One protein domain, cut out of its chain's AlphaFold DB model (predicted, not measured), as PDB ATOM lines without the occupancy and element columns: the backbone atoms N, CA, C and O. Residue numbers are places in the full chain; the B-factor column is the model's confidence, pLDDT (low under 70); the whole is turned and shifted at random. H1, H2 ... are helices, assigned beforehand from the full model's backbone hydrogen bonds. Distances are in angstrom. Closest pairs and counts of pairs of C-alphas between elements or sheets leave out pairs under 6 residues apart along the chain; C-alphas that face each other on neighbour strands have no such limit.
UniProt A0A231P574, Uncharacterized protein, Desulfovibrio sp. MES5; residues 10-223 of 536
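This is residues 10 to 223 of the 536 residues of an uncharacterized protein of Desulfovibrio sp. MES5 (UniProt A0A231P574). A row of helices stacks along the long axis: H2, H4, H6 and H8 run the same way, with H3, H5 and H7 running back between them and packing on the row. H9, H10 and H11 close one end, turned steeply across H7, while H1 hangs on H2 at the other end by one residue. The printed part has 214 residues with eleven named helices, H1 to H11 in chain order, and no named strand: all helix, mostly aligned. It is only just compact, close to loose, with a radius of gyration of the C-alphas of 19.9 A and spans of 59 by 38 by 35 A.

Start at the longest helix, H11, residues 192 to 214. It forms a hairpin with H10, residues 172 to 188; the closest C-alphas, Ala 188 and Gly 195, are 3.6 A apart. H9, residues 160 to 169, touches H10 at Ile 164 and Arg 175, 6.2 A. H7, residues 128 to 140, touches H9 with residues 128 to 133 alone, Ala 132 to Leu 163 at 5.1 A, only just about perpendicular at 73 degrees. H6, residues 108 to 124, touches H7 at Ser 119 and Leu 131, 5.3 A, and H8, residues 148 to 156, at Ser 119 and Ile 153, 7.2 A. H5, residues 88 to 99, touches H6 at Gly 99 and Phe 114, 5.1 A, and H4, residues 68 to 84, at Ser 79 and Ala 91, 4.3 A. H4 makes an up-and-down bundle, each helix running against the one before, with H2, residues 30 to 45, and H3, residues 49 to 62; Ala 40 and Ala 52 are 4.7 A apart. H1, residues 10 to 23, only just touches H2, with 3 pairs of C-alphas within 8 A. Every O i to N i+4 pair is within hydrogen-bond range in H1, H4, H5, H7, H8, H10 and H11, but 10 of 12 in H2, 8 of 10 in H3, 10 of 13 in H6 and 5 of 6 in H9.

Find C-alpha 10 at (-5.628, 2.836, -70.305), where H1 begins, and C-alpha 214 at (-22.895, -30.279, -45.786), where H11 ends after 32.7 A. H6 spans 24.9 A, with a kink of 34 degrees near residue 115. H4 spans 24.8 A and H10 24.3 A.

The C-alphas of Ser 21 and Lys 190 are farthest apart, 62.3 A. The printed part has no cut, and no link is long. Residues 211 to 216, of which 211 to 214 belong to H11, stand free. Mean pLDDT of the printed part is 80.3; residues 10 to 26, 141 to 146, 167 to 174 and 187 to 217 are under 70.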
ATOM      1  N   MET A  10      -5.042   1.812 -69.441       54.53
ATOM      2  CA  MET A  10      -5.628   2.836 -70.305       54.53
ATOM      3  C   MET A  10      -6.880   2.332 -71.028       54.53
ATOM      4  O   MET A  10      -7.852   3.073 -71.142       54.53
ATOM      5  N   GLU A  11      -6.903   1.068 -71.450       59.84
ATOM      6  CA  GLU A  11      -8.094   0.442 -72.025       59.84
ATOM      7  C   GLU A  11      -9.166   0.197 -70.965       59.84
ATOM      8  O   GLU A  11     -10.336   0.423 -71.248       59.84
ATOM      9  N   ALA A  12      -8.797  -0.210 -69.746       55.53
ATOM     10  CA  ALA A  12      -9.739  -0.406 -68.643       55.53
ATOM     11  C   ALA A  12     -10.391   0.916 -68.196       55.53
ATOM     12  O   ALA A  12     -11.601   0.952 -67.976       55.53
ATOM     13  N   LEU A  13      -9.611   2.002 -68.115       59.03
ATOM     14  CA  LEU A  13     -10.095   3.356 -67.822       59.03
ATOM     15  C   LEU A  13     -10.966   3.902 -68.960       59.03
ATOM     16  O   LEU A  13     -12.082   4.347 -68.709       59.03
ATOM     17  N   ALA A  14     -10.516   3.783 -70.213       64.62
ATOM     18  CA  ALA A  14     -11.307   4.195 -71.372       64.62
ATOM     19  C   ALA A  14     -12.607   3.383 -71.492       64.62
ATOM     20  O   ALA A  14     -13.659   3.938 -71.820       64.62
ATOM     21  N   LEU A  15     -12.576   2.080 -71.179       61.09
ATOM     22  CA  LEU A  15     -13.784   1.270 -71.051       61.09
ATOM     23  C   LEU A  15     -14.670   1.844 -69.951       61.09
ATOM     24  O   LEU A  15     -15.847   2.073 -70.205       61.09
ATOM     25  N   ALA A  16     -14.142   2.061 -68.745       57.88
ATOM     26  CA  ALA A  16     -14.926   2.540 -67.612       57.88
ATOM     27  C   ALA A  16     -15.662   3.850 -67.928       57.88
ATOM     28  O   ALA A  16     -16.864   3.935 -67.664       57.88
ATOM     29  N   ASP A  17     -15.000   4.790 -68.603       62.69
ATOM     30  CA  ASP A  17     -15.603   6.035 -69.092       62.69
ATOM     31  C   ASP A  17     -16.683   5.769 -70.158       62.69
ATOM     32  O   ASP A  17     -17.802   6.292 -70.095       62.69
ATOM     33  N   THR A  18     -16.397   4.878 -71.113       62.19
ATOM     34  CA  THR A  18     -17.353   4.477 -72.159       62.19
ATOM     35  C   THR A  18     -18.611   3.849 -71.550       62.19
ATOM     36  O   THR A  18     -19.737   4.150 -71.955       62.19
ATOM     37  N   TRP A  19     -18.454   2.990 -70.547       58.19
ATOM     38  CA  TRP A  19     -19.557   2.303 -69.887       58.19
ATOM     39  C   TRP A  19     -20.327   3.222 -68.928       58.19
ATOM     40  O   TRP A  19     -21.556   3.129 -68.875       58.19
ATOM     41  N   GLN A  20     -19.655   4.159 -68.247       59.22
ATOM     42  CA  GLN A  20     -20.314   5.243 -67.508       59.22
ATOM     43  C   GLN A  20     -21.269   6.019 -68.415       59.22
ATOM     44  O   GLN A  20     -22.416   6.248 -68.024       59.22
ATOM     45  N   SER A  21     -20.838   6.334 -69.643       60.16
ATOM     46  CA  SER A  21     -21.683   7.022 -70.625       60.16
ATOM     47  C   SER A  21     -22.902   6.184 -71.045       60.16
ATOM     48  O   SER A  21     -24.004   6.710 -71.185       60.16
ATOM     49  N   ARG A  22     -22.732   4.859 -71.182       56.25
ATOM     50  CA  ARG A  22     -23.758   3.941 -71.701       56.25
ATOM     51  C   ARG A  22     -24.800   3.506 -70.665       56.25
ATOM     52  O   ARG A  22     -25.946   3.269 -71.033       56.25
ATOM     53  N   PHE A  23     -24.421   3.384 -69.393       56.28
ATOM     54  CA  PHE A  23     -25.296   2.898 -68.311       56.28
ATOM     55  C   PHE A  23     -25.656   3.986 -67.292       56.28
ATOM     56  O   PHE A  23     -26.276   3.701 -66.266       56.28
ATOM     57  N   GLY A  24     -25.243   5.234 -67.535       59.53
ATOM     58  CA  GLY A  24     -25.437   6.341 -66.595       59.53
ATOM     59  C   GLY A  24     -24.811   6.071 -65.220       59.53
ATOM     60  O   GLY A  24     -25.336   6.525 -64.204       59.53
ATOM     61  N   GLY A  25     -23.751   5.252 -65.177       60.66
ATOM     62  CA  GLY A  25     -23.044   4.859 -63.954       60.66
ATOM     63  C   GLY A  25     -23.811   3.940 -62.992       60.66
ATOM     64  O   GLY A  25     -23.344   3.729 -61.877       60.66
ATOM     65  N   LYS A  26     -24.967   3.378 -63.378       66.75
ATOM     66  CA  LYS A  26     -25.786   2.511 -62.510       66.75
ATOM     67  C   LYS A  26     -26.039   1.148 -63.147       66.75
ATOM     68  O   LYS A  26     -26.208   1.026 -64.352       66.75
ATOM     69  N   ASN A  27     -26.169   0.124 -62.305       71.88
ATOM     70  CA  ASN A  27     -26.576  -1.227 -62.700       71.88
ATOM     71  C   ASN A  27     -25.651  -1.937 -63.711       71.88
ATOM     72  O   ASN A  27     -26.130  -2.729 -64.523       71.88
ATOM     73  N   MET A  28     -24.335  -1.754 -63.592       80.56
ATOM     74  CA  MET A  28     -23.327  -2.364 -64.469       80.56
ATOM     75  C   MET A  28     -23.420  -3.903 -64.551       80.56
ATOM     76  O   MET A  28     -23.779  -4.548 -63.562       80.56
ATOM     77  N   PRO A  29     -23.120  -4.531 -65.702       79.12
ATOM     78  CA  PRO A  29     -23.142  -5.988 -65.833       79.12
ATOM     79  C   PRO A  29     -22.066  -6.663 -64.966       79.12
ATOM     80  O   PRO A  29     -21.007  -6.093 -64.724       79.12
ATOM     81  N   GLU A  30     -22.315  -7.906 -64.531       82.19
ATOM     82  CA  GLU A  30     -21.412  -8.663 -63.639       82.19
ATOM     83  C   GLU A  30     -19.978  -8.759 -64.178       82.19
ATOM     84  O   GLU A  30     -19.014  -8.553 -63.446       82.19
ATOM     85  N   GLY A  31     -19.837  -9.007 -65.486       80.19
ATOM     86  CA  GLY A  31     -18.546  -9.206 -66.148       80.19
ATOM     87  C   GLY A  31     -17.629  -7.981 -66.206       80.19
ATOM     88  O   GLY A  31     -16.557  -8.097 -66.791       80.19
ATOM     89  N   PHE A  32     -18.049  -6.844 -65.639       80.69
ATOM     90  CA  PHE A  32     -17.296  -5.589 -65.565       80.69
ATOM     91  C   PHE A  32     -16.512  -5.420 -64.251       80.69
ATOM     92  O   PHE A  32     -15.478  -4.759 -64.212       80.69
ATOM     93  N   PHE A  33     -16.984  -6.022 -63.155       88.19
ATOM     94  CA  PHE A  33     -16.345  -5.883 -61.843       88.19
ATOM     95  C   PHE A  33     -14.951  -6.529 -61.736       88.19
ATOM     96  O   PHE A  33     -14.105  -5.946 -61.062       88.19
ATOM     97  N   PRO A  34     -14.636  -7.667 -62.395       89.06
ATOM     98  CA  PRO A  34     -13.278  -8.217 -62.365       89.06
ATOM     99  C   PRO A  34     -12.192  -7.223 -62.802       89.06
ATOM    100  O   PRO A  34     -11.118  -7.193 -62.205       89.06
ATOM    101  N   GLN A  35     -12.459  -6.420 -63.834       83.44
ATOM    102  CA  GLN A  35     -11.500  -5.463 -64.386       83.44
ATOM    103  C   GLN A  35     -11.320  -4.264 -63.454       83.44
ATOM    104  O   GLN A  35     -10.195  -3.818 -63.252       83.44
ATOM    105  N   LEU A  36     -12.408  -3.781 -62.846       87.56
ATOM    106  CA  LEU A  36     -12.336  -2.698 -61.866       87.56
ATOM    107  C   LEU A  36     -11.566  -3.112 -60.609       87.56
ATOM    108  O   LEU A  36     -10.693  -2.372 -60.162       87.56
ATOM    109  N   HIS A  37     -11.806  -4.325 -60.103       92.38
ATOM    110  CA  HIS A  37     -11.047  -4.871 -58.978       92.38
ATOM    111  C   HIS A  37      -9.545  -4.943 -59.296       92.38
ATOM    112  O   HIS A  37      -8.727  -4.510 -58.489       92.38
ATOM    113  N   ALA A  38      -9.183  -5.436 -60.488       88.69
ATOM    114  CA  ALA A  38      -7.787  -5.517 -60.923       88.69
ATOM    115  C   ALA A  38      -7.134  -4.128 -61.046       88.69
ATOM    116  O   ALA A  38      -5.983  -3.944 -60.649       88.69
ATOM    117  N   LEU A  39      -7.872  -3.136 -61.553       85.94
ATOM    118  CA  LEU A  39      -7.411  -1.752 -61.617       85.94
ATOM    119  C   LEU A  39      -7.228  -1.148 -60.218       85.94
ATOM    120  O   LEU A  39      -6.221  -0.488 -59.968       85.94
ATOM    121  N   ALA A  40      -8.162  -1.389 -59.296       90.88
ATOM    122  CA  ALA A  40      -8.062  -0.922 -57.918       90.88
ATOM    123  C   ALA A  40      -6.838  -1.516 -57.204       90.88
ATOM    124  O   ALA A  40      -6.098  -0.779 -56.551       90.88
ATOM    125  N   GLU A  41      -6.579  -2.817 -57.374       92.69
ATOM    126  CA  GLU A  41      -5.365  -3.471 -56.868       92.69
ATOM    127  C   GLU A  41      -4.098  -2.861 -57.469       92.69
ATOM    128  O   GLU A  41      -3.173  -2.527 -56.730       92.69
ATOM    129  N   TYR A  42      -4.067  -2.638 -58.786       88.06
ATOM    130  CA  TYR A  42      -2.925  -2.003 -59.440       88.06
ATOM    131  C   TYR A  42      -2.659  -0.591 -58.900       88.06
ATOM    132  O   TYR A  42      -1.518  -0.260 -58.575       88.06
ATOM    133  N   LEU A  43      -3.695   0.249 -58.798       87.00
ATOM    134  CA  LEU A  43      -3.574   1.612 -58.275       87.00
ATOM    135  C   LEU A  43      -3.031   1.595 -56.845       87.00
ATOM    136  O   LEU A  43      -2.092   2.329 -56.533       87.00
ATOM    137  N   HIS A  44      -3.586   0.723 -56.007       94.25
ATOM    138  CA  HIS A  44      -3.150   0.524 -54.634       94.25
ATOM    139  C   HIS A  44      -1.671   0.125 -54.552       94.25
ATOM    140  O   HIS A  44      -0.883   0.789 -53.880       94.25
ATOM    141  N   ASP A  45      -1.270  -0.932 -55.263       91.19
ATOM    142  CA  ASP A  45       0.083  -1.490 -55.186       91.19
ATOM    143  C   ASP A  45       1.152  -0.558 -55.800       91.19
ATOM    144  O   ASP A  45       2.328  -0.658 -55.455       91.19
ATOM    145  N   ASN A  46       0.752   0.408 -56.636       89.75
ATOM    146  CA  ASN A  46       1.616   1.477 -57.160       89.75
ATOM    147  C   ASN A  46       1.575   2.770 -56.316       89.75
ATOM    148  O   ASN A  46       1.957   3.840 -56.793       89.75
ATOM    149  N   GLY A  47       1.084   2.703 -55.075       90.81
ATOM    150  CA  GLY A  47       1.066   3.830 -54.138       90.81
ATOM    151  C   GLY A  47      -0.008   4.886 -54.419       90.81
ATOM    152  O   GLY A  47      -0.081   5.887 -53.709       90.81
ATOM    153  N   GLN A  48      -0.886   4.677 -55.405       91.19
ATOM    154  CA  GLN A  48      -2.026   5.555 -55.695       91.19
ATOM    155  C   GLN A  48      -3.247   5.164 -54.844       91.19
ATOM    156  O   GLN A  48      -4.348   4.969 -55.359       91.19
ATOM    157  N   VAL A  49      -3.050   5.049 -53.527       94.62
ATOM    158  CA  VAL A  49      -4.044   4.501 -52.586       94.62
ATOM    159  C   VAL A  49      -5.366   5.274 -52.630       94.62
ATOM    160  O   VAL A  49      -6.422   4.660 -52.757       94.62
ATOM    161  N   GLN A  50      -5.325   6.611 -52.637       93.19
ATOM    162  CA  GLN A  50      -6.547   7.425 -52.683       93.19
ATOM    163  C   GLN A  50      -7.368   7.174 -53.956       93.19
ATOM    164  O   GLN A  50      -8.585   7.040 -53.894       93.19
ATOM    165  N   ARG A  51      -6.704   7.022 -55.108       87.31
ATOM    166  CA  ARG A  51      -7.387   6.707 -56.371       87.31
ATOM    167  C   ARG A  51      -8.040   5.328 -56.339       87.31
ATOM    168  O   ARG A  51      -9.117   5.164 -56.903       87.31
ATOM    169  N   ALA A  52      -7.413   4.354 -55.678       90.81
ATOM    170  CA  ALA A  52      -8.018   3.042 -55.472       90.81
ATOM    171  C   ALA A  52      -9.275   3.137 -54.590       90.81
ATOM    172  O   ALA A  52     -10.298   2.542 -54.930       90.81
ATOM    173  N   VAL A  53      -9.235   3.924 -53.506       94.25
ATOM    174  CA  VAL A  53     -10.405   4.186 -52.648       94.25
ATOM    175  C   VAL A  53     -11.535   4.840 -53.443       94.25
ATOM    176  O   VAL A  53     -12.669   4.364 -53.385       94.25
ATOM    177  N   ASP A  54     -11.239   5.885 -54.215       88.88
ATOM    178  CA  ASP A  54     -12.240   6.613 -55.002       88.88
ATOM    179  C   ASP A  54     -12.890   5.708 -56.064       88.88
ATOM    180  O   ASP A  54     -14.118   5.692 -56.209       88.88
ATOM    181  N   LEU A  55     -12.082   4.891 -56.751       88.69
ATOM    182  CA  LEU A  55     -12.565   3.896 -57.709       88.69
ATOM    183  C   LEU A  55     -13.498   2.889 -57.033       88.69
ATOM    184  O   LEU A  55     -14.628   2.704 -57.485       88.69
ATOM    185  N   LEU A  56     -13.071   2.285 -55.924       92.69
ATOM    186  CA  LEU A  56     -13.870   1.303 -55.194       92.69
ATOM    187  C   LEU A  56     -15.177   1.934 -54.679       92.69
ATOM    188  O   LEU A  56     -16.255   1.379 -54.892       92.69
ATOM    189  N   ARG A  57     -15.144   3.139 -54.095       92.06
ATOM    190  CA  ARG A  57     -16.366   3.861 -53.689       92.06
ATOM    191  C   ARG A  57     -17.341   4.043 -54.859       92.06
ATOM    192  O   ARG A  57     -18.551   3.886 -54.677       92.06
ATOM    193  N   SER A  58     -16.837   4.290 -56.069       85.88
ATOM    194  CA  SER A  58     -17.681   4.391 -57.263       85.88
ATOM    195  C   SER A  58     -18.374   3.063 -57.625       85.88
ATOM    196  O   SER A  58     -19.553   3.081 -57.989       85.88
ATOM    197  N   GLU A  59     -17.736   1.903 -57.420       87.81
ATOM    198  CA  GLU A  59     -18.325   0.580 -57.710       87.81
ATOM    199  C   GLU A  59     -19.612   0.305 -56.921       87.81
ATOM    200  O   GLU A  59     -20.537  -0.354 -57.413       87.81
ATOM    201  N   SER A  60     -19.700   0.842 -55.700       83.69
ATOM    202  CA  SER A  60     -20.907   0.746 -54.873       83.69
ATOM    203  C   SER A  60     -22.116   1.354 -55.584       83.69
ATOM    204  O   SER A  60     -23.196   0.758 -55.597       83.69
ATOM    205  N   THR A  61     -21.928   2.492 -56.260       83.50
ATOM    206  CA  THR A  61     -22.983   3.148 -57.053       83.50
ATOM    207  C   THR A  61     -23.289   2.409 -58.361       83.50
ATOM    208  O   THR A  61     -24.435   2.406 -58.818       83.50
ATOM    209  N   MET A  62     -22.305   1.686 -58.905       86.31
ATOM    210  CA  MET A  62     -22.443   0.849 -60.105       86.31
ATOM    211  C   MET A  62     -23.201  -0.463 -59.842       86.31
ATOM    212  O   MET A  62     -23.614  -1.150 -60.782       86.31
ATOM    213  N   GLY A  63     -23.443  -0.803 -58.573       85.69
ATOM    214  CA  GLY A  63     -24.273  -1.933 -58.166       85.69
ATOM    215  C   GLY A  63     -23.510  -3.245 -57.989       85.69
ATOM    216  O   GLY A  63     -24.094  -4.301 -58.254       85.69
ATOM    217  N   VAL A  64     -22.246  -3.190 -57.540       88.94
ATOM    218  CA  VAL A  64     -21.419  -4.369 -57.195       88.94
ATOM    219  C   VAL A  64     -22.080  -5.269 -56.144       88.94
ATOM    220  O   VAL A  64     -21.964  -6.492 -56.188       88.94
ATOM    221  N   SER A  65     -22.872  -4.677 -55.243       87.12
ATOM    222  CA  SER A  65     -23.587  -5.367 -54.160       87.12
ATOM    223  C   SER A  65     -24.575  -6.439 -54.632       87.12
ATOM    224  O   SER A  65     -24.919  -7.328 -53.854       87.12
ATOM    225  N   ARG A  66     -25.002  -6.396 -55.902       84.62
ATOM    226  CA  ARG A  66     -25.905  -7.391 -56.508       84.62
ATOM    227  C   ARG A  66     -25.242  -8.751 -56.726       84.62
ATOM    228  O   ARG A  66     -25.950  -9.751 -56.816       84.62
ATOM    229  N   PHE A  67     -23.913  -8.798 -56.809       87.44
ATOM    230  CA  PHE A  67     -23.165 -10.006 -57.144       87.44
ATOM    231  C   PHE A  67     -22.322 -10.437 -55.947       87.44
ATOM    232  O   PHE A  67     -21.340  -9.782 -55.606       87.44
ATOM    233  N   LEU A  68     -22.698 -11.542 -55.291       87.44
ATOM    234  CA  LEU A  68     -22.087 -11.950 -54.019       87.44
ATOM    235  C   LEU A  68     -20.558 -12.074 -54.104       87.44
ATOM    236  O   LEU A  68     -19.856 -11.542 -53.252       87.44
ATOM    237  N   GLY A  69     -20.041 -12.739 -55.141       87.00
ATOM    238  CA  GLY A  69     -18.599 -12.907 -55.318       87.00
ATOM    239  C   GLY A  69     -17.867 -11.569 -55.431       87.00
ATOM    240  O   GLY A  69     -16.848 -11.371 -54.771       87.00
ATOM    241  N   HIS A  70     -18.427 -10.630 -56.198       91.81
ATOM    242  CA  HIS A  70     -17.818  -9.319 -56.396       91.81
ATOM    243  C   HIS A  70     -17.965  -8.410 -55.179       91.81
ATOM    244  O   HIS A  70     -17.002  -7.749 -54.826       91.81
ATOM    245  N   ARG A  71     -19.100  -8.427 -54.467       92.62
ATOM    246  CA  ARG A  71     -19.273  -7.602 -53.259       92.62
ATOM    247  C   ARG A  71     -18.280  -7.967 -52.150       92.62
ATOM    248  O   ARG A  71     -17.846  -7.085 -51.416       92.62
ATOM    249  N   LEU A  72     -17.954  -9.257 -52.009       93.62
ATOM    250  CA  LEU A  72     -16.994  -9.736 -51.009       93.62
ATOM    251  C   LEU A  72     -15.578  -9.271 -51.351       93.62
ATOM    252  O   LEU A  72     -14.853  -8.811 -50.471       93.62
ATOM    253  N   GLU A  73     -15.210  -9.362 -52.627       94.50
ATOM    254  CA  GLU A  73     -13.903  -8.923 -53.102       94.50
ATOM    255  C   GLU A  73     -13.757  -7.400 -53.052       94.50
ATOM    256  O   GLU A  73     -12.787  -6.895 -52.496       94.50
ATOM    257  N   HIS A  74     -14.776  -6.671 -53.502       95.25
ATOM    258  CA  HIS A  74     -14.895  -5.227 -53.348       95.25
ATOM    259  C   HIS A  74     -14.673  -4.795 -51.889       95.25
ATOM    260  O   HIS A  74     -13.840  -3.937 -51.608       95.25
ATOM    261  N   ALA A  75     -15.359  -5.434 -50.933       96.12
ATOM    262  CA  ALA A  75     -15.211  -5.112 -49.515       96.12
ATOM    263  C   ALA A  75     -13.798  -5.390 -48.980       96.12
ATOM    264  O   ALA A  75     -13.293  -4.619 -48.159       96.12
ATOM    265  N   ARG A  76     -13.148  -6.467 -49.440       96.00
ATOM    266  CA  ARG A  76     -11.752  -6.788 -49.101       96.00
ATOM    267  C   ARG A  76     -10.795  -5.710 -49.612       96.00
ATOM    268  O   ARG A  76      -9.943  -5.246 -48.861       96.00
ATOM    269  N   LEU A  77     -10.936  -5.319 -50.876       96.69
ATOM    270  CA  LEU A  77     -10.091  -4.306 -51.505       96.69
ATOM    271  C   LEU A  77     -10.290  -2.932 -50.872       96.69
ATOM    272  O   LEU A  77      -9.313  -2.274 -50.525       96.69
ATOM    273  N   LEU A  78     -11.546  -2.537 -50.653       97.19
ATOM    274  CA  LEU A  78     -11.880  -1.235 -50.085       97.19
ATOM    275  C   LEU A  78     -11.377  -1.116 -48.650       97.19
ATOM    276  O   LEU A  78     -10.723  -0.135 -48.321       97.19
ATOM    277  N   SER A  79     -11.601  -2.125 -47.806       97.25
ATOM    278  CA  SER A  79     -11.086  -2.092 -46.431       97.25
ATOM    279  C   SER A  79      -9.556  -2.055 -46.371       97.25
ATOM    280  O   SER A  79      -9.017  -1.295 -45.570       97.25
ATOM    281  N   ARG A  80      -8.845  -2.791 -47.239       96.31
ATOM    282  CA  ARG A  80      -7.377  -2.704 -47.353       96.31
ATOM    283  C   ARG A  80      -6.931  -1.291 -47.736       96.31
ATOM    284  O   ARG A  80      -6.118  -0.713 -47.027       96.31
ATOM    285  N   ALA A  81      -7.495  -0.738 -48.809       96.94
ATOM    286  CA  ALA A  81      -7.129   0.590 -49.290       96.94
ATOM    287  C   ALA A  81      -7.449   1.691 -48.266       96.94
ATOM    288  O   ALA A  81      -6.656   2.607 -48.094       96.94
ATOM    289  N   LEU A  82      -8.563   1.578 -47.535       97.69
ATOM    290  CA  LEU A  82      -8.930   2.513 -46.469       97.69
ATOM    291  C   LEU A  82      -7.955   2.466 -45.284       97.69
ATOM    292  O   LEU A  82      -7.620   3.516 -44.742       97.69
ATOM    293  N   PHE A  83      -7.466   1.283 -44.886       96.62
ATOM    294  CA  PHE A  83      -6.423   1.198 -43.856       96.62
ATOM    295  C   PHE A  83      -5.145   1.925 -44.291       96.62
ATOM    296  O   PHE A  83      -4.614   2.721 -43.516       96.62
ATOM    297  N   ASP A  84      -4.698   1.705 -45.528       96.38
ATOM    298  CA  ASP A  84      -3.472   2.311 -46.061       96.38
ATOM    299  C   ASP A  84      -3.647   3.813 -46.377       96.38
ATOM    300  O   ASP A  84      -2.679   4.572 -46.342       96.38
ATOM    301  N   ALA A  85      -4.883   4.271 -46.610       96.06
ATOM    302  CA  ALA A  85      -5.240   5.687 -46.753       96.06
ATOM    303  C   ALA A  85      -5.346   6.435 -45.411       96.06
ATOM    304  O   ALA A  85      -5.503   7.655 -45.399       96.06
ATOM    305  N   GLY A  86      -5.273   5.732 -44.273       95.81
ATOM    306  CA  GLY A  86      -5.451   6.340 -42.953       95.81
ATOM    307  C   GLY A  86      -6.914   6.605 -42.575       95.81
ATOM    308  O   GLY A  86      -7.176   7.443 -41.716       95.81
ATOM    309  N   GLU A  87      -7.864   5.864 -43.157       96.44
ATOM    310  CA  GLU A  87      -9.304   5.915 -42.861       96.44
ATOM    311  C   GLU A  87      -9.792   4.638 -42.115       96.44
ATOM    312  O   GLU A  87     -10.666   3.906 -42.599       96.44
ATOM    313  N   PRO A  88      -9.249   4.311 -40.921       94.88
ATOM    314  CA  PRO A  88      -9.481   3.019 -40.271       94.88
ATOM    315  C   PRO A  88     -10.925   2.812 -39.798       94.88
ATOM    316  O   PRO A  88     -11.378   1.672 -39.742       94.88
ATOM    317  N   ASP A  89     -11.667   3.870 -39.473       95.62
ATOM    318  CA  ASP A  89     -13.038   3.744 -38.962       95.62
ATOM    319  C   ASP A  89     -14.001   3.193 -40.021       95.62
ATOM    320  O   ASP A  89     -14.864   2.366 -39.718       95.62
ATOM    321  N   GLU A  90     -13.856   3.618 -41.278       95.69
ATOM    322  CA  GLU A  90     -14.650   3.080 -42.385       95.69
ATOM    323  C   GLU A  90     -14.228   1.645 -42.717       95.69
ATOM    324  O   GLU A  90     -15.083   0.765 -42.864       95.69
ATOM    325  N   ALA A  91     -12.920   1.370 -42.724       96.88
ATOM    326  CA  ALA A  91     -12.398   0.019 -42.909       96.88
ATOM    327  C   ALA A  91     -12.937  -0.947 -41.837       96.88
ATOM    328  O   ALA A  91     -13.404  -2.045 -42.152       96.88
ATOM    329  N   LEU A  92     -12.942  -0.526 -40.567       96.06
ATOM    330  CA  LEU A  92     -13.432  -1.322 -39.443       96.06
ATOM    331  C   LEU A  92     -14.939  -1.584 -39.518       96.06
ATOM    332  O   LEU A  92     -15.368  -2.671 -39.135       96.06
ATOM    333  N   LYS A  93     -15.745  -0.663 -40.063       96.12
ATOM    334  CA  LYS A  93     -17.177  -0.918 -40.313       96.12
ATOM    335  C   LYS A  93     -17.380  -2.072 -41.295       96.12
ATOM    336  O   LYS A  93     -18.203  -2.948 -41.032       96.12
ATOM    337  N   LEU A  94     -16.614  -2.114 -42.388       95.56
ATOM    338  CA  LEU A  94     -16.655  -3.225 -43.350       95.56
ATOM    339  C   LEU A  94     -16.189  -4.535 -42.704       95.56
ATOM    340  O   LEU A  94     -16.846  -5.570 -42.840       95.56
ATOM    341  N   VAL A  95     -15.080  -4.479 -41.962       95.88
ATOM    342  CA  VAL A  95     -14.513  -5.632 -41.252       95.88
ATOM    343  C   VAL A  95     -15.491  -6.200 -40.227       95.88
ATOM    344  O   VAL A  95     -15.677  -7.415 -40.179       95.88
ATOM    345  N   GLU A  96     -16.152  -5.355 -39.439       93.81
ATOM    346  CA  GLU A  96     -17.141  -5.797 -38.456       93.81
ATOM    347  C   GLU A  96     -18.401  -6.333 -39.143       93.81
ATOM    348  O   GLU A  96     -18.916  -7.381 -38.745       93.81
ATOM    349  N   TYR A  97     -18.863  -5.681 -40.216       94.94
ATOM    350  CA  TYR A  97     -20.036  -6.116 -40.970       94.94
ATOM    351  C   TYR A  97     -19.868  -7.538 -41.519       94.94
ATOM    352  O   TYR A  97     -20.698  -8.407 -41.240       94.94
ATOM    353  N   TYR A  98     -18.781  -7.799 -42.249       94.06
ATOM    354  CA  TYR A  98     -18.524  -9.104 -42.862       94.06
ATOM    355  C   TYR A  98     -17.977 -10.128 -41.861       94.06
ATOM    356  O   TYR A  98     -18.383 -11.290 -41.874       94.06
ATOM    357  N   GLY A  99     -17.113  -9.706 -40.933       92.00
ATOM    358  CA  GLY A  99     -16.503 -10.573 -39.923       92.00
ATOM    359  C   GLY A  99     -17.491 -11.141 -38.899       92.00
ATOM    360  O   GLY A  99     -17.189 -12.144 -38.252       92.00
ATOM    361  N   SER A 100     -18.670 -10.531 -38.747       89.69
ATOM    362  CA  SER A 100     -19.757 -11.018 -37.883       89.69
ATOM    363  C   SER A 100     -20.819 -11.845 -38.622       89.69
ATOM    364  O   SER A 100     -21.658 -12.467 -37.970       89.69
ATOM    365  N   ARG A 101     -20.773 -11.909 -39.961       92.31
ATOM    366  CA  ARG A 101     -21.821 -12.508 -40.808       92.31
ATOM    367  C   ARG A 101     -21.276 -13.635 -41.695       92.31
ATOM    368  O   ARG A 101     -21.263 -13.510 -42.921       92.31
ATOM    369  N   PRO A 102     -20.881 -14.790 -41.123       89.88
ATOM    370  CA  PRO A 102     -20.342 -15.917 -41.896       89.88
ATOM    371  C   PRO A 102     -21.334 -16.482 -42.928       89.88
ATOM    372  O   PRO A 102     -20.935 -17.147 -43.878       89.88
ATOM    373  N   TYR A 103     -22.633 -16.213 -42.770       91.75
ATOM    374  CA  TYR A 103     -23.680 -16.607 -43.713       91.75
ATOM    375  C   TYR A 103     -23.741 -15.768 -44.997       91.75
ATOM    376  O   TYR A 103     -24.487 -16.126 -45.907       91.75
ATOM    377  N   LEU A 104     -22.956 -14.694 -45.106       93.62
ATOM    378  CA  LEU A 104     -22.788 -13.934 -46.349       93.62
ATOM    379  C   LEU A 104     -21.706 -14.517 -47.269       93.62
ATOM    380  O   LEU A 104     -21.431 -13.951 -48.319       93.62
ATOM    381  N   PHE A 105     -21.088 -15.641 -46.906       91.88
ATOM    382  CA  PHE A 105     -19.982 -16.224 -47.658       91.88
ATOM    383  C   PHE A 105     -20.411 -17.506 -48.371       91.88
ATOM    384  O   PHE A 105     -20.964 -18.424 -47.761       91.88
ATOM    385  N   ASP A 106     -20.138 -17.557 -49.673       87.62
ATOM    386  CA  ASP A 106     -20.260 -18.742 -50.528       87.62
ATOM    387  C   ASP A 106     -19.085 -19.718 -50.342       87.62
ATOM    388  O   ASP A 106     -19.238 -20.914 -50.565       87.62
ATOM    389  N   ASP A 107     -17.944 -19.204 -49.879       85.25
ATOM    390  CA  ASP A 107     -16.786 -19.947 -49.391       85.25
ATOM    391  C   ASP A 107     -16.286 -19.307 -48.089       85.25
ATOM    392  O   ASP A 107     -15.834 -18.158 -48.061       85.25
ATOM    393  N   LEU A 108     -16.330 -20.068 -46.996       82.25
ATOM    394  CA  LEU A 108     -15.891 -19.604 -45.680       82.25
ATOM    395  C   LEU A 108     -14.385 -19.311 -45.597       82.25
ATOM    396  O   LEU A 108     -13.954 -18.682 -44.635       82.25
ATOM    397  N   ASN A 109     -13.566 -19.720 -46.567       82.56
ATOM    398  CA  ASN A 109     -12.160 -19.314 -46.607       82.56
ATOM    399  C   ASN A 109     -12.001 -17.816 -46.907       82.56
ATOM    400  O   ASN A 109     -11.090 -17.183 -46.375       82.56
ATOM    401  N   LYS A 110     -12.929 -17.218 -47.669       87.44
ATOM    402  CA  LYS A 110     -12.942 -15.772 -47.960       87.44
ATOM    403  C   LYS A 110     -13.196 -14.918 -46.709       87.44
ATOM    404  O   LYS A 110     -12.836 -13.746 -46.675       87.44
ATOM    405  N   LEU A 111     -13.760 -15.508 -45.652       88.94
ATOM    406  CA  LEU A 111     -13.956 -14.854 -44.355       88.94
ATOM    407  C   LEU A 111     -12.620 -14.566 -43.636       88.94
ATOM    408  O   LEU A 111     -12.565 -13.697 -42.767       88.94
ATOM    409  N   GLY A 112     -11.540 -15.269 -44.003       89.75
ATOM    410  CA  GLY A 112     -10.236 -15.192 -43.342       89.75
ATOM    411  C   GLY A 112      -9.688 -13.775 -43.209       89.75
ATOM    412  O   GLY A 112      -9.333 -13.371 -42.105       89.75
ATOM    413  N   TYR A 113      -9.686 -13.008 -44.304       91.69
ATOM    414  CA  TYR A 113      -9.212 -11.620 -44.315       91.69
ATOM    415  C   TYR A 113      -9.906 -10.773 -43.237       91.69
ATOM    416  O   TYR A 113      -9.247 -10.189 -42.376       91.69
ATOM    417  N   PHE A 114     -11.242 -10.791 -43.217       94.06
ATOM    418  CA  PHE A 114     -12.027 -10.012 -42.259       94.06
ATOM    419  C   PHE A 114     -11.772 -10.462 -40.819       94.06
ATOM    420  O   PHE A 114     -11.652  -9.628 -39.926       94.06
ATOM    421  N   LEU A 115     -11.624 -11.767 -40.576       92.94
ATOM    422  CA  LEU A 115     -11.309 -12.275 -39.239       92.94
ATOM    423  C   LEU A 115      -9.902 -11.895 -38.778       92.94
ATOM    424  O   LEU A 115      -9.723 -11.648 -37.585       92.94
ATOM    425  N   PHE A 116      -8.914 -11.820 -39.674       92.94
ATOM    426  CA  PHE A 116      -7.571 -11.348 -39.328       92.94
ATOM    427  C   PHE A 116      -7.581  -9.873 -38.931       92.94
ATOM    428  O   PHE A 116      -7.108  -9.543 -37.842       92.94
ATOM    429  N   CYS A 117      -8.193  -9.007 -39.744       93.44
ATOM    430  CA  CYS A 117      -8.345  -7.585 -39.425       93.44
ATOM    431  C   CYS A 117      -9.111  -7.387 -38.110       93.44
ATOM    432  O   CYS A 117      -8.667  -6.658 -37.222       93.44
ATOM    433  N   ARG A 118     -10.225  -8.110 -37.933       93.50
ATOM    434  CA  ARG A 118     -11.033  -8.060 -36.710       93.50
ATOM    435  C   ARG A 118     -10.252  -8.543 -35.490       93.50
ATOM    436  O   ARG A 118     -10.363  -7.944 -34.427       93.50
ATOM    437  N   SER A 119      -9.431  -9.586 -35.629       93.56
ATOM    438  CA  SER A 119      -8.575 -10.094 -34.545       93.56
ATOM    439  C   SER A 119      -7.518  -9.074 -34.121       93.56
ATOM    440  O   SER A 119      -7.322  -8.875 -32.925       93.56
ATOM    441  N   ALA A 120      -6.871  -8.402 -35.078       92.25
ATOM    442  CA  ALA A 120      -5.907  -7.341 -34.788       92.25
ATOM    443  C   ALA A 120      -6.565  -6.177 -34.028       92.25
ATOM    444  O   ALA A 120      -6.037  -5.720 -33.014       92.25
ATOM    445  N   HIS A 121      -7.764  -5.765 -34.447       92.88
ATOM    446  CA  HIS A 121      -8.532  -4.748 -33.732       92.88
ATOM    447  C   HIS A 121      -8.928  -5.196 -32.314       92.88
ATOM    448  O   HIS A 121      -8.796  -4.427 -31.362       92.88
ATOM    449  N   CYS A 122      -9.349  -6.455 -32.134       92.94
ATOM    450  CA  CYS A 122      -9.674  -7.004 -30.812       92.94
ATOM    451  C   CYS A 122      -8.455  -7.048 -29.874       92.94
ATOM    452  O   CYS A 122      -8.602  -6.838 -28.674       92.94
ATOM    453  N   LEU A 123      -7.250  -7.300 -30.400       92.75
ATOM    454  CA  LEU A 123      -6.008  -7.221 -29.623       92.75
ATOM    455  C   LEU A 123      -5.730  -5.790 -29.149       92.75
ATOM    456  O   LEU A 123      -5.426  -5.599 -27.975       92.75
ATOM    457  N   ALA A 124      -5.885  -4.802 -30.035       90.88
ATOM    458  CA  ALA A 124      -5.683  -3.387 -29.714       90.88
ATOM    459  C   ALA A 124      -6.706  -2.848 -28.696       90.88
ATOM    460  O   ALA A 124      -6.386  -1.979 -27.893       90.88
ATOM    461  N   THR A 125      -7.929  -3.377 -28.717       91.69
ATOM    462  CA  THR A 125      -9.039  -2.973 -27.831       91.69
ATOM    463  C   THR A 125      -9.206  -3.868 -26.604       91.69
ATOM    464  O   THR A 125     -10.098  -3.642 -25.790       91.69
ATOM    465  N   HIS A 126      -8.359  -4.890 -26.458       89.31
ATOM    466  CA  HIS A 126      -8.425  -5.892 -25.393       89.31
ATOM    467  C   HIS A 126      -9.765  -6.663 -25.297       89.31
ATOM    468  O   HIS A 126     -10.104  -7.205 -24.239       89.31
ATOM    469  N   ASP A 127     -10.508  -6.803 -26.403       88.81
ATOM    470  CA  ASP A 127     -11.738  -7.609 -26.470       88.81
ATOM    471  C   ASP A 127     -11.412  -9.106 -26.627       88.81
ATOM    472  O   ASP A 127     -11.424  -9.696 -27.712       88.81
ATOM    473  N   SER A 128     -11.089  -9.737 -25.499       84.56
ATOM    474  CA  SER A 128     -10.681 -11.146 -25.453       84.56
ATOM    475  C   SER A 128     -11.767 -12.137 -25.901       84.56
ATOM    476  O   SER A 128     -11.435 -13.213 -26.406       84.56
ATOM    477  N   LEU A 129     -13.054 -11.794 -25.756       82.69
ATOM    478  CA  LEU A 129     -14.161 -12.670 -26.149       82.69
ATOM    479  C   LEU A 129     -14.321 -12.695 -27.668       82.69
ATOM    480  O   LEU A 129     -14.354 -13.780 -28.260       82.69
ATOM    481  N   LYS A 130     -14.397 -11.518 -28.306       86.81
ATOM    482  CA  LYS A 130     -14.468 -11.434 -29.769       86.81
ATOM    483  C   LYS A 130     -13.209 -12.004 -30.406       86.81
ATOM    484  O   LYS A 130     -13.313 -12.752 -31.373       86.81
ATOM    485  N   LEU A 131     -12.037 -11.757 -29.818       89.81
ATOM    486  CA  LEU A 131     -10.786 -12.355 -30.280       89.81
ATOM    487  C   LEU A 131     -10.840 -13.889 -30.268       89.81
ATOM    488  O   LEU A 131     -10.473 -14.534 -31.250       89.81
ATOM    489  N   ALA A 132     -11.329 -14.488 -29.179       84.94
ATOM    490  CA  ALA A 132     -11.460 -15.938 -29.082       84.94
ATOM    491  C   ALA A 132     -12.457 -16.513 -30.103       84.94
ATOM    492  O   ALA A 132     -12.231 -17.604 -30.637       84.94
ATOM    493  N   HIS A 133     -13.531 -15.781 -30.412       84.69
ATOM    494  CA  HIS A 133     -14.470 -16.134 -31.478       84.69
ATOM    495  C   HIS A 133     -13.820 -16.066 -32.868       84.69
ATOM    496  O   HIS A 133     -13.864 -17.055 -33.600       84.69
ATOM    497  N   CYS A 134     -13.136 -14.967 -33.198       88.88
ATOM    498  CA  CYS A 134     -12.443 -14.811 -34.478       88.88
ATOM    499  C   CYS A 134     -11.403 -15.915 -34.701       88.88
ATOM    500  O   CYS A 134     -11.384 -16.546 -35.757       88.88
ATOM    501  N   VAL A 135     -10.583 -16.206 -33.684       87.19
ATOM    502  CA  VAL A 135      -9.592 -17.291 -33.739       87.19
ATOM    503  C   VAL A 135     -10.271 -18.647 -33.899       87.19
ATOM    504  O   VAL A 135      -9.805 -19.472 -34.678       87.19
ATOM    505  N   THR A 136     -11.390 -18.885 -33.212       80.88
ATOM    506  CA  THR A 136     -12.166 -20.118 -33.399       80.88
ATOM    507  C   THR A 136     -12.587 -20.279 -34.852       80.88
ATOM    508  O   THR A 136     -12.356 -21.337 -35.435       80.88
ATOM    509  N   LEU A 137     -13.179 -19.241 -35.444       82.25
ATOM    510  CA  LEU A 137     -13.595 -19.289 -36.837       82.25
ATOM    511  C   LEU A 137     -12.404 -19.487 -37.775       82.25
ATOM    512  O   LEU A 137     -12.502 -20.326 -38.655       82.25
ATOM    513  N   LEU A 138     -11.273 -18.813 -37.553       84.94
ATOM    514  CA  LEU A 138     -10.045 -19.000 -38.341       84.94
ATOM    515  C   LEU A 138      -9.473 -20.420 -38.258       84.94
ATOM    516  O   LEU A 138      -8.820 -20.868 -39.194       84.94
ATOM    517  N   VAL A 139      -9.683 -21.131 -37.149       78.50
ATOM    518  CA  VAL A 139      -9.285 -22.541 -37.009       78.50
ATOM    519  C   VAL A 139     -10.299 -23.470 -37.698       78.50
ATOM    520  O   VAL A 139      -9.918 -24.487 -38.283       78.50
ATOM    521  N   GLU A 140     -11.593 -23.126 -37.654       74.94
ATOM    522  CA  GLU A 140     -12.671 -23.878 -38.318       74.94
ATOM    523  C   GLU A 140     -12.694 -23.709 -39.842       74.94
ATOM    524  O   GLU A 140     -13.052 -24.643 -40.570       74.94
ATOM    525  N   THR A 141     -12.353 -22.524 -40.338       69.25
ATOM    526  CA  THR A 141     -12.195 -22.231 -41.761       69.25
ATOM    527  C   THR A 141     -10.753 -22.550 -42.149       69.25
ATOM    528  O   THR A 141      -9.828 -22.342 -41.373       69.25
ATOM    529  N   GLN A 142     -10.500 -23.113 -43.332       64.88
ATOM    530  CA  GLN A 142      -9.121 -23.482 -43.690       64.88
ATOM    531  C   GLN A 142      -8.209 -22.248 -43.854       64.88
ATOM    532  O   GLN A 142      -6.991 -22.402 -43.921       64.88
ATOM    533  N   ALA A 143      -8.789 -21.040 -43.841       69.38
ATOM    534  CA  ALA A 143      -8.109 -19.754 -43.908       69.38
ATOM    535  C   ALA A 143      -6.986 -19.581 -42.873       69.38
ATOM    536  O   ALA A 143      -5.936 -19.047 -43.210       69.38
ATOM    537  N   GLY A 144      -7.157 -20.050 -41.633       62.72
ATOM    538  CA  GLY A 144      -6.135 -19.898 -40.593       62.72
ATOM    539  C   GLY A 144      -5.106 -21.030 -40.522       62.72
ATOM    540  O   GLY A 144      -4.116 -20.922 -39.802       62.72
ATOM    541  N   MET A 145      -5.299 -22.133 -41.254       60.44
ATOM    542  CA  MET A 145      -4.553 -23.381 -41.019       60.44
ATOM    543  C   MET A 145      -3.051 -23.305 -41.318       60.44
ATOM    544  O   MET A 145      -2.281 -24.091 -40.762       60.44
ATOM    545  N   LYS A 146      -2.635 -22.412 -42.217       58.84
ATOM    546  CA  LYS A 146      -1.234 -22.246 -42.638       58.84
ATOM    547  C   LYS A 146      -0.731 -20.815 -42.465       58.84
ATOM    548  O   LYS A 146       0.370 -20.503 -42.908       58.84
ATOM    549  N   ASP A 147      -1.530 -19.958 -41.840       70.56
ATOM    550  CA  ASP A 147      -1.226 -18.540 -41.768       70.56
ATOM    551  C   ASP A 147      -0.357 -18.236 -40.539       70.56
ATOM    552  O   ASP A 147      -0.756 -18.456 -39.388       70.56
ATOM    553  N   ALA A 148       0.850 -17.721 -40.779       76.06
ATOM    554  CA  ALA A 148       1.763 -17.299 -39.721       76.06
ATOM    555  C   ALA A 148       1.161 -16.182 -38.845       76.06
ATOM    556  O   ALA A 148       1.490 -16.084 -37.660       76.06
ATOM    557  N   ASN A 149       0.241 -15.381 -39.390       81.31
ATOM    558  CA  ASN A 149      -0.457 -14.329 -38.663       81.31
ATOM    559  C   ASN A 149      -1.368 -14.902 -37.579       81.31
ATOM    560  O   ASN A 149      -1.415 -14.343 -36.487       81.31
ATOM    561  N   LEU A 150      -2.019 -16.051 -37.808       84.38
ATOM    562  CA  LEU A 150      -2.846 -16.684 -36.773       84.38
ATOM    563  C   LEU A 150      -2.002 -17.073 -35.552       84.38
ATOM    564  O   LEU A 150      -2.415 -16.863 -34.413       84.38
ATOM    565  N   ILE A 151      -0.800 -17.609 -35.781       81.25
ATOM    566  CA  ILE A 151       0.129 -17.974 -34.703       81.25
ATOM    567  C   ILE A 151       0.528 -16.729 -33.907       81.25
ATOM    568  O   ILE A 151       0.467 -16.751 -32.678       81.25
ATOM    569  N   ARG A 152       0.887 -15.641 -34.598       85.56
ATOM    570  CA  ARG A 152       1.254 -14.364 -33.969       85.56
ATOM    571  C   ARG A 152       0.107 -13.788 -33.141       85.56
ATOM    572  O   ARG A 152       0.328 -13.420 -31.993       85.56
ATOM    573  N   ILE A 153      -1.116 -13.796 -33.674       89.75
ATOM    574  CA  ILE A 153      -2.327 -13.357 -32.965       89.75
ATOM    575  C   ILE A 153      -2.523 -14.170 -31.682       89.75
ATOM    576  O   ILE A 153      -2.723 -13.604 -30.611       89.75
ATOM    577  N   ILE A 154      -2.420 -15.500 -31.763       87.81
ATOM    578  CA  ILE A 154      -2.574 -16.378 -30.596       87.81
ATOM    579  C   ILE A 154      -1.485 -16.108 -29.554       87.81
ATOM    580  O   ILE A 154      -1.777 -16.112 -28.360       87.81
ATOM    581  N   GLN A 155      -0.240 -15.876 -29.975       87.25
ATOM    582  CA  GLN A 155       0.860 -15.535 -29.071       87.25
ATOM    583  C   GLN A 155       0.623 -14.191 -28.372       87.25
ATOM    584  O   GLN A 155       0.720 -14.129 -27.148       87.25
ATOM    585  N   GLN A 156       0.236 -13.155 -29.122       90.44
ATOM    586  CA  GLN A 156      -0.091 -11.830 -28.583       90.44
ATOM    587  C   GLN A 156      -1.298 -11.863 -27.637       90.44
ATOM    588  O   GLN A 156      -1.337 -11.121 -26.662       90.44
ATOM    589  N   ALA A 157      -2.238 -12.786 -27.851       88.19
ATOM    590  CA  ALA A 157      -3.369 -13.015 -26.956       88.19
ATOM    591  C   ALA A 157      -3.002 -13.705 -25.621       88.19
ATOM    592  O   ALA A 157      -3.890 -13.998 -24.820       88.19
ATOM    593  N   GLY A 158      -1.726 -14.040 -25.381       87.50
ATOM    594  CA  GLY A 158      -1.290 -14.816 -24.211       87.50
ATOM    595  C   GLY A 158      -1.400 -16.337 -24.393       87.50
ATOM    596  O   GLY A 158      -1.405 -17.099 -23.421       87.50
ATOM    597  N   GLY A 159      -1.498 -16.799 -25.641       86.81
ATOM    598  CA  GLY A 159      -1.530 -18.206 -26.028       86.81
ATOM    599  C   GLY A 159      -2.928 -18.830 -26.065       86.81
ATOM    600  O   GLY A 159      -3.917 -18.295 -25.563       86.81
ATOM    601  N   ILE A 160      -3.006 -20.047 -26.618       83.88
ATOM    602  CA  ILE A 160      -4.275 -20.770 -26.828       83.88
ATOM    603  C   ILE A 160      -5.074 -20.984 -25.531       83.88
ATOM    604  O   ILE A 160      -6.299 -20.980 -25.542       83.88
ATOM    605  N   ASN A 161      -4.393 -21.128 -24.391       84.50
ATOM    606  CA  ASN A 161      -5.045 -21.302 -23.094       84.50
ATOM    607  C   ASN A 161      -5.718 -20.014 -22.602       84.50
ATOM    608  O   ASN A 161      -6.763 -20.099 -21.962       84.50
ATOM    609  N   ALA A 162      -5.142 -18.842 -22.890       85.19
ATOM    610  CA  ALA A 162      -5.770 -17.561 -22.578       85.19
ATOM    611  C   ALA A 162      -7.050 -17.386 -23.402       85.19
ATOM    612  O   ALA A 162      -8.099 -17.093 -22.833       85.19
ATOM    613  N   LEU A 163      -6.992 -17.722 -24.695       83.62
ATOM    614  CA  LEU A 163      -8.167 -17.746 -25.566       83.62
ATOM    615  C   LEU A 163      -9.229 -18.732 -25.078       83.62
ATOM    616  O   LEU A 163     -10.392 -18.367 -25.027       83.62
ATOM    617  N   ILE A 164      -8.859 -19.948 -24.652       80.19
ATOM    618  CA  ILE A 164      -9.812 -20.933 -24.105       80.19
ATOM    619  C   ILE A 164     -10.478 -20.434 -22.808       80.19
ATOM    620  O   ILE A 164     -11.647 -20.736 -22.576       80.19
ATOM    621  N   ARG A 165      -9.752 -19.691 -21.958       81.62
ATOM    622  CA  ARG A 165     -10.309 -19.088 -20.733       81.62
ATOM    623  C   ARG A 165     -11.256 -17.933 -21.046       81.62
ATOM    624  O   ARG A 165     -12.346 -17.902 -20.487       81.62
ATOM    625  N   ALA A 166     -10.870 -17.038 -21.955       75.94
ATOM    626  CA  ALA A 166     -11.746 -15.977 -22.459       75.94
ATOM    627  C   ALA A 166     -12.993 -16.570 -23.140       75.94
ATOM    628  O   ALA A 166     -14.114 -16.109 -22.944       75.94
ATOM    629  N   ALA A 167     -12.802 -17.687 -23.838       63.97
ATOM    630  CA  ALA A 167     -13.825 -18.552 -24.402       63.97
ATOM    631  C   ALA A 167     -14.541 -19.441 -23.373       63.97
ATOM    632  O   ALA A 167     -15.197 -20.398 -23.774       63.97
ATOM    633  N   GLY A 168     -14.444 -19.187 -22.064       56.75
ATOM    634  CA  GLY A 168     -15.189 -19.935 -21.043       56.75
ATOM    635  C   GLY A 168     -16.706 -19.969 -21.296       56.75
ATOM    636  O   GLY A 168     -17.384 -20.878 -20.820       56.75
ATOM    637  N   SER A 169     -17.210 -19.037 -22.109       53.78
ATOM    638  CA  SER A 169     -18.566 -19.005 -22.653       53.78
ATOM    639  C   SER A 169     -18.780 -19.889 -23.897       53.78
ATOM    640  O   SER A 169     -19.906 -20.328 -24.104       53.78
ATOM    641  N   LEU A 170     -17.767 -20.187 -24.722       59.94
ATOM    642  CA  LEU A 170     -17.908 -20.976 -25.957       59.94
ATOM    643  C   LEU A 170     -18.302 -22.434 -25.668       59.94
ATOM    644  O   LEU A 170     -17.971 -23.016 -24.627       59.94
ATOM    645  N   ASP A 171     -19.005 -23.047 -26.623       64.69
ATOM    646  CA  ASP A 171     -19.475 -24.421 -26.478       64.69
ATOM    647  C   ASP A 171     -18.312 -25.429 -26.322       64.69
ATOM    648  O   ASP A 171     -17.135 -25.158 -26.597       64.69
ATOM    649  N   PHE A 172     -18.624 -26.621 -25.808       69.44
ATOM    650  CA  PHE A 172     -17.624 -27.668 -25.582       69.44
ATOM    651  C   PHE A 172     -16.867 -28.052 -26.864       69.44
ATOM    652  O   PHE A 172     -15.658 -28.294 -26.821       69.44
ATOM    653  N   SER A 173     -17.564 -28.079 -28.000       67.44
ATOM    654  CA  SER A 173     -16.998 -28.483 -29.283       67.44
ATOM    655  C   SER A 173     -15.944 -27.484 -29.767       67.44
ATOM    656  O   SER A 173     -14.877 -27.881 -30.237       67.44
ATOM    657  N   THR A 174     -16.197 -26.191 -29.595       69.56
ATOM    658  CA  THR A 174     -15.281 -25.101 -29.921       69.56
ATOM    659  C   THR A 174     -14.034 -25.157 -29.049       69.56
ATOM    660  O   THR A 174     -12.913 -25.128 -29.560       69.56
ATOM    661  N   ARG A 175     -14.201 -25.335 -27.732       73.12
ATOM    662  CA  ARG A 175     -13.060 -25.474 -26.811       73.12
ATOM    663  C   ARG A 175     -12.198 -26.690 -27.150       73.12
ATOM    664  O   ARG A 175     -10.975 -26.608 -27.065       73.12
ATOM    665  N   MET A 176     -12.811 -27.800 -27.565       75.94
ATOM    666  CA  MET A 176     -12.070 -28.978 -28.021       75.94
ATOM    667  C   MET A 176     -11.289 -28.723 -29.310       75.94
ATOM    668  O   MET A 176     -10.137 -29.141 -29.391       75.94
ATOM    669  N   LEU A 177     -11.846 -27.987 -30.275       75.62
ATOM    670  CA  LEU A 177     -11.116 -27.628 -31.493       75.62
ATOM    671  C   LEU A 177      -9.861 -26.813 -31.183       75.62
ATOM    672  O   LEU A 177      -8.780 -27.163 -31.645       75.62
ATOM    673  N   LEU A 178      -9.986 -25.765 -30.365       77.69
ATOM    674  CA  LEU A 178      -8.846 -24.930 -29.978       77.69
ATOM    675  C   LEU A 178      -7.766 -25.750 -29.257       77.69
ATOM    676  O   LEU A 178      -6.576 -25.546 -29.488       77.69
ATOM    677  N   ARG A 179      -8.161 -26.723 -28.425       80.88
ATOM    678  CA  ARG A 179      -7.222 -27.654 -27.775       80.88
ATOM    679  C   ARG A 179      -6.522 -28.568 -28.777       80.88
ATOM    680  O   ARG A 179      -5.306 -28.718 -28.688       80.88
ATOM    681  N   VAL A 180      -7.262 -29.154 -29.720       78.81
ATOM    682  CA  VAL A 180      -6.700 -30.002 -30.785       78.81
ATOM    683  C   VAL A 180      -5.731 -29.201 -31.648       78.81
ATOM    684  O   VAL A 180      -4.630 -29.668 -31.922       78.81
ATOM    685  N   PHE A 181      -6.096 -27.975 -32.016       78.31
ATOM    686  CA  PHE A 181      -5.236 -27.070 -32.769       78.31
ATOM    687  C   PHE A 181      -3.967 -26.703 -31.991       78.31
ATOM    688  O   PHE A 181      -2.862 -26.841 -32.509       78.31
ATOM    689  N   GLY A 182      -4.093 -26.327 -30.715       77.81
ATOM    690  CA  GLY A 182      -2.942 -26.048 -29.854       77.81
ATOM    691  C   GLY A 182      -2.018 -27.260 -29.681       77.81
ATOM    692  O   GLY A 182      -0.796 -27.114 -29.685       77.81
ATOM    693  N   LEU A 183      -2.579 -28.471 -29.575       78.31
ATOM    694  CA  LEU A 183      -1.805 -29.714 -29.555       78.31
ATOM    695  C   LEU A 183      -1.086 -29.938 -30.889       78.31
ATOM    696  O   LEU A 183       0.111 -30.220 -30.888       78.31
ATOM    697  N   ALA A 184      -1.780 -29.759 -32.014       73.12
ATOM    698  CA  ALA A 184      -1.205 -29.884 -33.347       73.12
ATOM    699  C   ALA A 184      -0.024 -28.922 -33.554       73.12
ATOM    700  O   ALA A 184       1.017 -29.340 -34.055       73.12
ATOM    701  N   GLN A 185      -0.140 -27.670 -33.098       70.88
ATOM    702  CA  GLN A 185       0.946 -26.687 -33.151       70.88
ATOM    703  C   GLN A 185       2.147 -27.088 -32.286       70.88
ATOM    704  O   GLN A 185       3.286 -27.026 -32.743       70.88
ATOM    705  N   ARG A 186       1.910 -27.554 -31.052       74.12
ATOM    706  CA  ARG A 186       2.991 -28.037 -30.173       74.12
ATOM    707  C   ARG A 186       3.714 -29.241 -30.764       74.12
ATOM    708  O   ARG A 186       4.925 -29.346 -30.619       74.12
ATOM    709  N   LEU A 187       2.982 -30.151 -31.403       69.81
ATOM    710  CA  LEU A 187       3.557 -31.322 -32.061       69.81
ATOM    711  C   LEU A 187       4.323 -30.943 -33.334       69.81
ATOM    712  O   LEU A 187       5.388 -31.503 -33.581       69.81
ATOM    713  N   ALA A 188       3.851 -29.950 -34.094       65.38
ATOM    714  CA  ALA A 188       4.567 -29.415 -35.254       65.38
ATOM    715  C   ALA A 188       5.943 -28.833 -34.898       65.38
ATOM    716  O   ALA A 188       6.871 -28.957 -35.692       65.38
ATOM    717  N   GLY A 189       6.100 -28.276 -33.693       64.31
ATOM    718  CA  GLY A 189       7.385 -27.789 -33.180       64.31
ATOM    719  C   GLY A 189       8.340 -28.869 -32.646       64.31
ATOM    720  O   GLY A 189       9.450 -28.530 -32.255       64.31
ATOM    721  N   LYS A 190       7.941 -30.152 -32.602       66.69
ATOM    722  CA  LYS A 190       8.718 -31.259 -31.993       66.69
ATOM    723  C   LYS A 190       9.366 -32.221 -33.003       66.69
ATOM    724  O   LYS A 190       9.805 -33.302 -32.620       66.69
ATOM    725  N   GLY A 191       9.421 -31.850 -34.284       61.84
ATOM    726  CA  GLY A 191      10.039 -32.642 -35.357       61.84
ATOM    727  C   GLY A 191       9.048 -33.149 -36.415       61.84
ATOM    728  O   GLY A 191       7.831 -33.037 -36.267       61.84
ATOM    729  N   VAL A 192       9.576 -33.708 -37.512       59.75
ATOM    730  CA  VAL A 192       8.810 -34.029 -38.735       59.75
ATOM    731  C   VAL A 192       7.666 -35.017 -38.472       59.75
ATOM    732  O   VAL A 192       6.532 -34.750 -38.870       59.75
ATOM    733  N   ALA A 193       7.929 -36.113 -37.751       56.41
ATOM    734  CA  ALA A 193       6.937 -37.155 -37.464       56.41
ATOM    735  C   ALA A 193       5.783 -36.650 -36.576       56.41
ATOM    736  O   ALA A 193       4.610 -36.844 -36.898       56.41
ATOM    737  N   ALA A 194       6.099 -35.921 -35.502       58.44
ATOM    738  CA  ALA A 194       5.100 -35.308 -34.627       58.44
ATOM    739  C   ALA A 194       4.272 -34.240 -35.369       58.44
ATOM    740  O   ALA A 194       3.054 -34.157 -35.193       58.44
ATOM    741  N   GLY A 195       4.899 -33.477 -36.269       58.41
ATOM    742  CA  GLY A 195       4.203 -32.513 -37.117       58.41
ATOM    743  C   GLY A 195       3.233 -33.140 -38.119       58.41
ATOM    744  O   GLY A 195       2.175 -32.563 -38.368       58.41
ATOM    745  N   VAL A 196       3.537 -34.322 -38.664       62.66
ATOM    746  CA  VAL A 196       2.602 -35.068 -39.531       62.66
ATOM    747  C   VAL A 196       1.368 -35.510 -38.742       62.66
ATOM    748  O   VAL A 196       0.248 -35.294 -39.204       62.66
ATOM    749  N   ILE A 197       1.551 -36.029 -37.524       61.81
ATOM    750  CA  ILE A 197       0.451 -36.463 -36.645       61.81
ATOM    751  C   ILE A 197      -0.445 -35.278 -36.257       61.81
ATOM    752  O   ILE A 197      -1.668 -35.360 -36.372       61.81
ATOM    753  N   GLY A 198       0.152 -34.151 -35.854       61.44
ATOM    754  CA  GLY A 198      -0.590 -32.936 -35.510       61.44
ATOM    755  C   GLY A 198      -1.425 -32.399 -36.679       61.44
ATOM    756  O   GLY A 198      -2.607 -32.093 -36.509       61.44
ATOM    757  N   ARG A 199      -0.841 -32.340 -37.886       64.56
ATOM    758  CA  ARG A 199      -1.556 -31.917 -39.103       64.56
ATOM    759  C   ARG A 199      -2.671 -32.892 -39.489       64.56
ATOM    760  O   ARG A 199      -3.756 -32.439 -39.848       64.56
ATOM    761  N   GLY A 200      -2.431 -34.199 -39.371       65.00
ATOM    762  CA  GLY A 200      -3.424 -35.240 -39.652       65.00
ATOM    763  C   GLY A 200      -4.639 -35.173 -38.724       65.00
ATOM    764  O   GLY A 200      -5.774 -35.209 -39.197       65.00
ATOM    765  N   LEU A 201      -4.419 -34.984 -37.419       66.69
ATOM    766  CA  LEU A 201      -5.495 -34.869 -36.428       66.69
ATOM    767  C   LEU A 201      -6.390 -33.649 -36.687       66.69
ATOM    768  O   LEU A 201      -7.616 -33.753 -36.667       66.69
ATOM    769  N   HIS A 202      -5.785 -32.495 -36.972       63.00
ATOM    770  CA  HIS A 202      -6.535 -31.280 -37.287       63.00
ATOM    771  C   HIS A 202      -7.313 -31.403 -38.606       63.00
ATOM    772  O   HIS A 202      -8.484 -31.030 -38.684       63.00
ATOM    773  N   PHE A 203      -6.684 -31.975 -39.638       66.81
ATOM    774  CA  PHE A 203      -7.324 -32.223 -40.929       66.81
ATOM    775  C   PHE A 203      -8.545 -33.146 -40.794       66.81
ATOM    776  O   PHE A 203      -9.603 -32.840 -41.340       66.81
ATOM    777  N   ALA A 204      -8.444 -34.209 -39.989       65.88
ATOM    778  CA  ALA A 204      -9.557 -35.117 -39.716       65.88
ATOM    779  C   ALA A 204     -10.746 -34.410 -39.035       65.88
ATOM    780  O   ALA A 204     -11.890 -34.578 -39.463       65.88
ATOM    781  N   VAL A 205     -10.496 -33.563 -38.027       67.81
ATOM    782  CA  VAL A 205     -11.554 -32.779 -37.359       67.81
ATOM    783  C   VAL A 205     -12.233 -31.807 -38.333       67.81
ATOM    784  O   VAL A 205     -13.462 -31.687 -38.332       67.81
ATOM    785  N   ASN A 206     -11.463 -31.160 -39.211       64.19
ATOM    786  CA  ASN A 206     -12.001 -30.236 -40.209       64.19
ATOM    787  C   ASN A 206     -12.793 -30.936 -41.319       64.19
ATOM    788  O   ASN A 206     -13.811 -30.394 -41.758       64.19
ATOM    789  N   ILE A 207     -12.404 -32.147 -41.731       67.44
ATOM    790  CA  ILE A 207     -13.218 -32.971 -42.637       67.44
ATOM    791  C   ILE A 207     -14.547 -33.319 -41.972       67.44
ATOM    792  O   ILE A 207     -15.597 -33.047 -42.549       67.44
ATOM    793  N   LEU A 208     -14.527 -33.858 -40.748       63.94
ATOM    794  CA  LEU A 208     -15.746 -34.265 -40.041       63.94
ATOM    795  C   LEU A 208     -16.732 -33.102 -39.889       63.94
ATOM    796  O   LEU A 208     -17.933 -33.250 -40.121       63.94
ATOM    797  N   ARG A 209     -16.222 -31.911 -39.565       66.56
ATOM    798  CA  ARG A 209     -17.040 -30.700 -39.463       66.56
ATOM    799  C   ARG A 209     -17.525 -30.204 -40.814       66.56
ATOM    800  O   ARG A 209     -18.688 -29.832 -40.916       66.56
ATOM    801  N   SER A 210     -16.697 -30.250 -41.854       62.56
ATOM    802  CA  SER A 210     -17.129 -29.919 -43.218       62.56
ATOM    803  C   SER A 210     -18.252 -30.839 -43.686       62.56
ATOM    804  O   SER A 210     -19.262 -30.353 -44.183       62.56
ATOM    805  N   VAL A 211     -18.148 -32.142 -43.417       61.19
ATOM    806  CA  VAL A 211     -19.212 -33.115 -43.693       61.19
ATOM    807  C   VAL A 211     -20.474 -32.803 -42.884       61.19
ATOM    808  O   VAL A 211     -21.572 -32.836 -43.435       61.19
ATOM    809  N   SER A 212     -20.349 -32.448 -41.602       63.44
ATOM    810  CA  SER A 212     -21.498 -32.049 -40.779       63.44
ATOM    811  C   SER A 212     -22.189 -30.778 -41.289       63.44
ATOM    812  O   SER A 212     -23.412 -30.697 -41.192       63.44
ATOM    813  N   ARG A 213     -21.443 -29.800 -41.827       64.12
ATOM    814  CA  ARG A 213     -22.017 -28.596 -42.460       64.12
ATOM    815  C   ARG A 213     -22.831 -28.966 -43.697       64.12
ATOM    816  O   ARG A 213     -23.961 -28.522 -43.848       64.12
ATOM    817  N   LEU A 214     -22.275 -29.841 -44.534       56.94
ATOM    818  CA  LEU A 214     -22.895 -30.279 -45.786       56.94
ATOM    819  C   LEU A 214     -24.136 -31.154 -45.582       56.94
ATOM    820  O   LEU A 214     -25.023 -31.165 -46.426       56.94
ATOM    821  N   LYS A 215     -24.227 -31.864 -44.454       58.75
ATOM    822  CA  LYS A 215     -25.375 -32.718 -44.106       58.75
ATOM    823  C   LYS A 215     -26.475 -31.989 -43.317       58.75
ATOM    824  O   LYS A 215     -27.256 -32.642 -42.630       58.75
ATOM    825  N   GLY A 216     -26.529 -30.656 -43.391       59.00
ATOM    826  CA  GLY A 216     -27.587 -29.854 -42.763       59.00
ATOM    827  C   GLY A 216     -27.485 -29.746 -41.239       59.00
ATOM    828  O   GLY A 216     -28.503 -29.633 -40.556       59.00
ATOM    829  N   GLY A 217     -26.268 -29.816 -40.692       66.62
ATOM    830  CA  GLY A 217     -26.026 -29.583 -39.269       66.62
ATOM    831  C   GLY A 217     -26.323 -28.138 -38.858       66.62
ATOM    832  O   GLY A 217     -26.212 -27.222 -39.665       66.62
ATOM    833  N   ASN A 218     -26.667 -27.927 -37.585       77.31
ATOM    834  CA  ASN A 218     -26.896 -26.591 -37.036       77.31
ATOM    835  C   ASN A 218     -25.595 -25.767 -37.053       77.31
ATOM    836  O   ASN A 218     -24.596 -26.144 -36.431       77.31
ATOM    837  N   LEU A 219     -25.617 -24.634 -37.754       81.00
ATOM    838  CA  LEU A 219     -24.465 -23.750 -37.935       81.00
ATOM    839  C   LEU A 219     -24.456 -22.549 -36.996       81.00
ATOM    840  O   LEU A 219     -23.576 -21.700 -37.124       81.00
ATOM    841  N   ALA A 220     -25.367 -22.493 -36.018       81.19
ATOM    842  CA  ALA A 220     -25.441 -21.395 -35.057       81.19
ATOM    843  C   ALA A 220     -24.105 -21.171 -34.332       81.19
ATOM    844  O   ALA A 220     -23.739 -20.037 -34.063       81.19
ATOM    845  N   ARG A 221     -23.305 -22.227 -34.123       77.19
ATOM    846  CA  ARG A 221     -21.959 -22.144 -33.523       77.19
ATOM    847  C   ARG A 221     -20.959 -21.256 -34.281       77.19
ATOM    848  O   ARG A 221     -19.953 -20.867 -33.698       77.19
ATOM    849  N   LEU A 222     -21.213 -20.945 -35.557       79.69
ATOM    850  CA  LEU A 222     -20.387 -20.021 -36.340       79.69
ATOM    851  C   LEU A 222     -20.699 -18.545 -36.031       79.69
ATOM    852  O   LEU A 222     -19.885 -17.675 -36.327       79.69
ATOM    853  N   LEU A 223     -21.859 -18.247 -35.441       84.69
ATOM    854  CA  LEU A 223     -22.279 -16.882 -35.126       84.69
ATOM    855  C   LEU A 223     -21.516 -16.314 -33.917       84.69
ATOM    856  O   LEU A 223     -21.049 -17.094 -33.073       84.69
TER     857      LEU A 223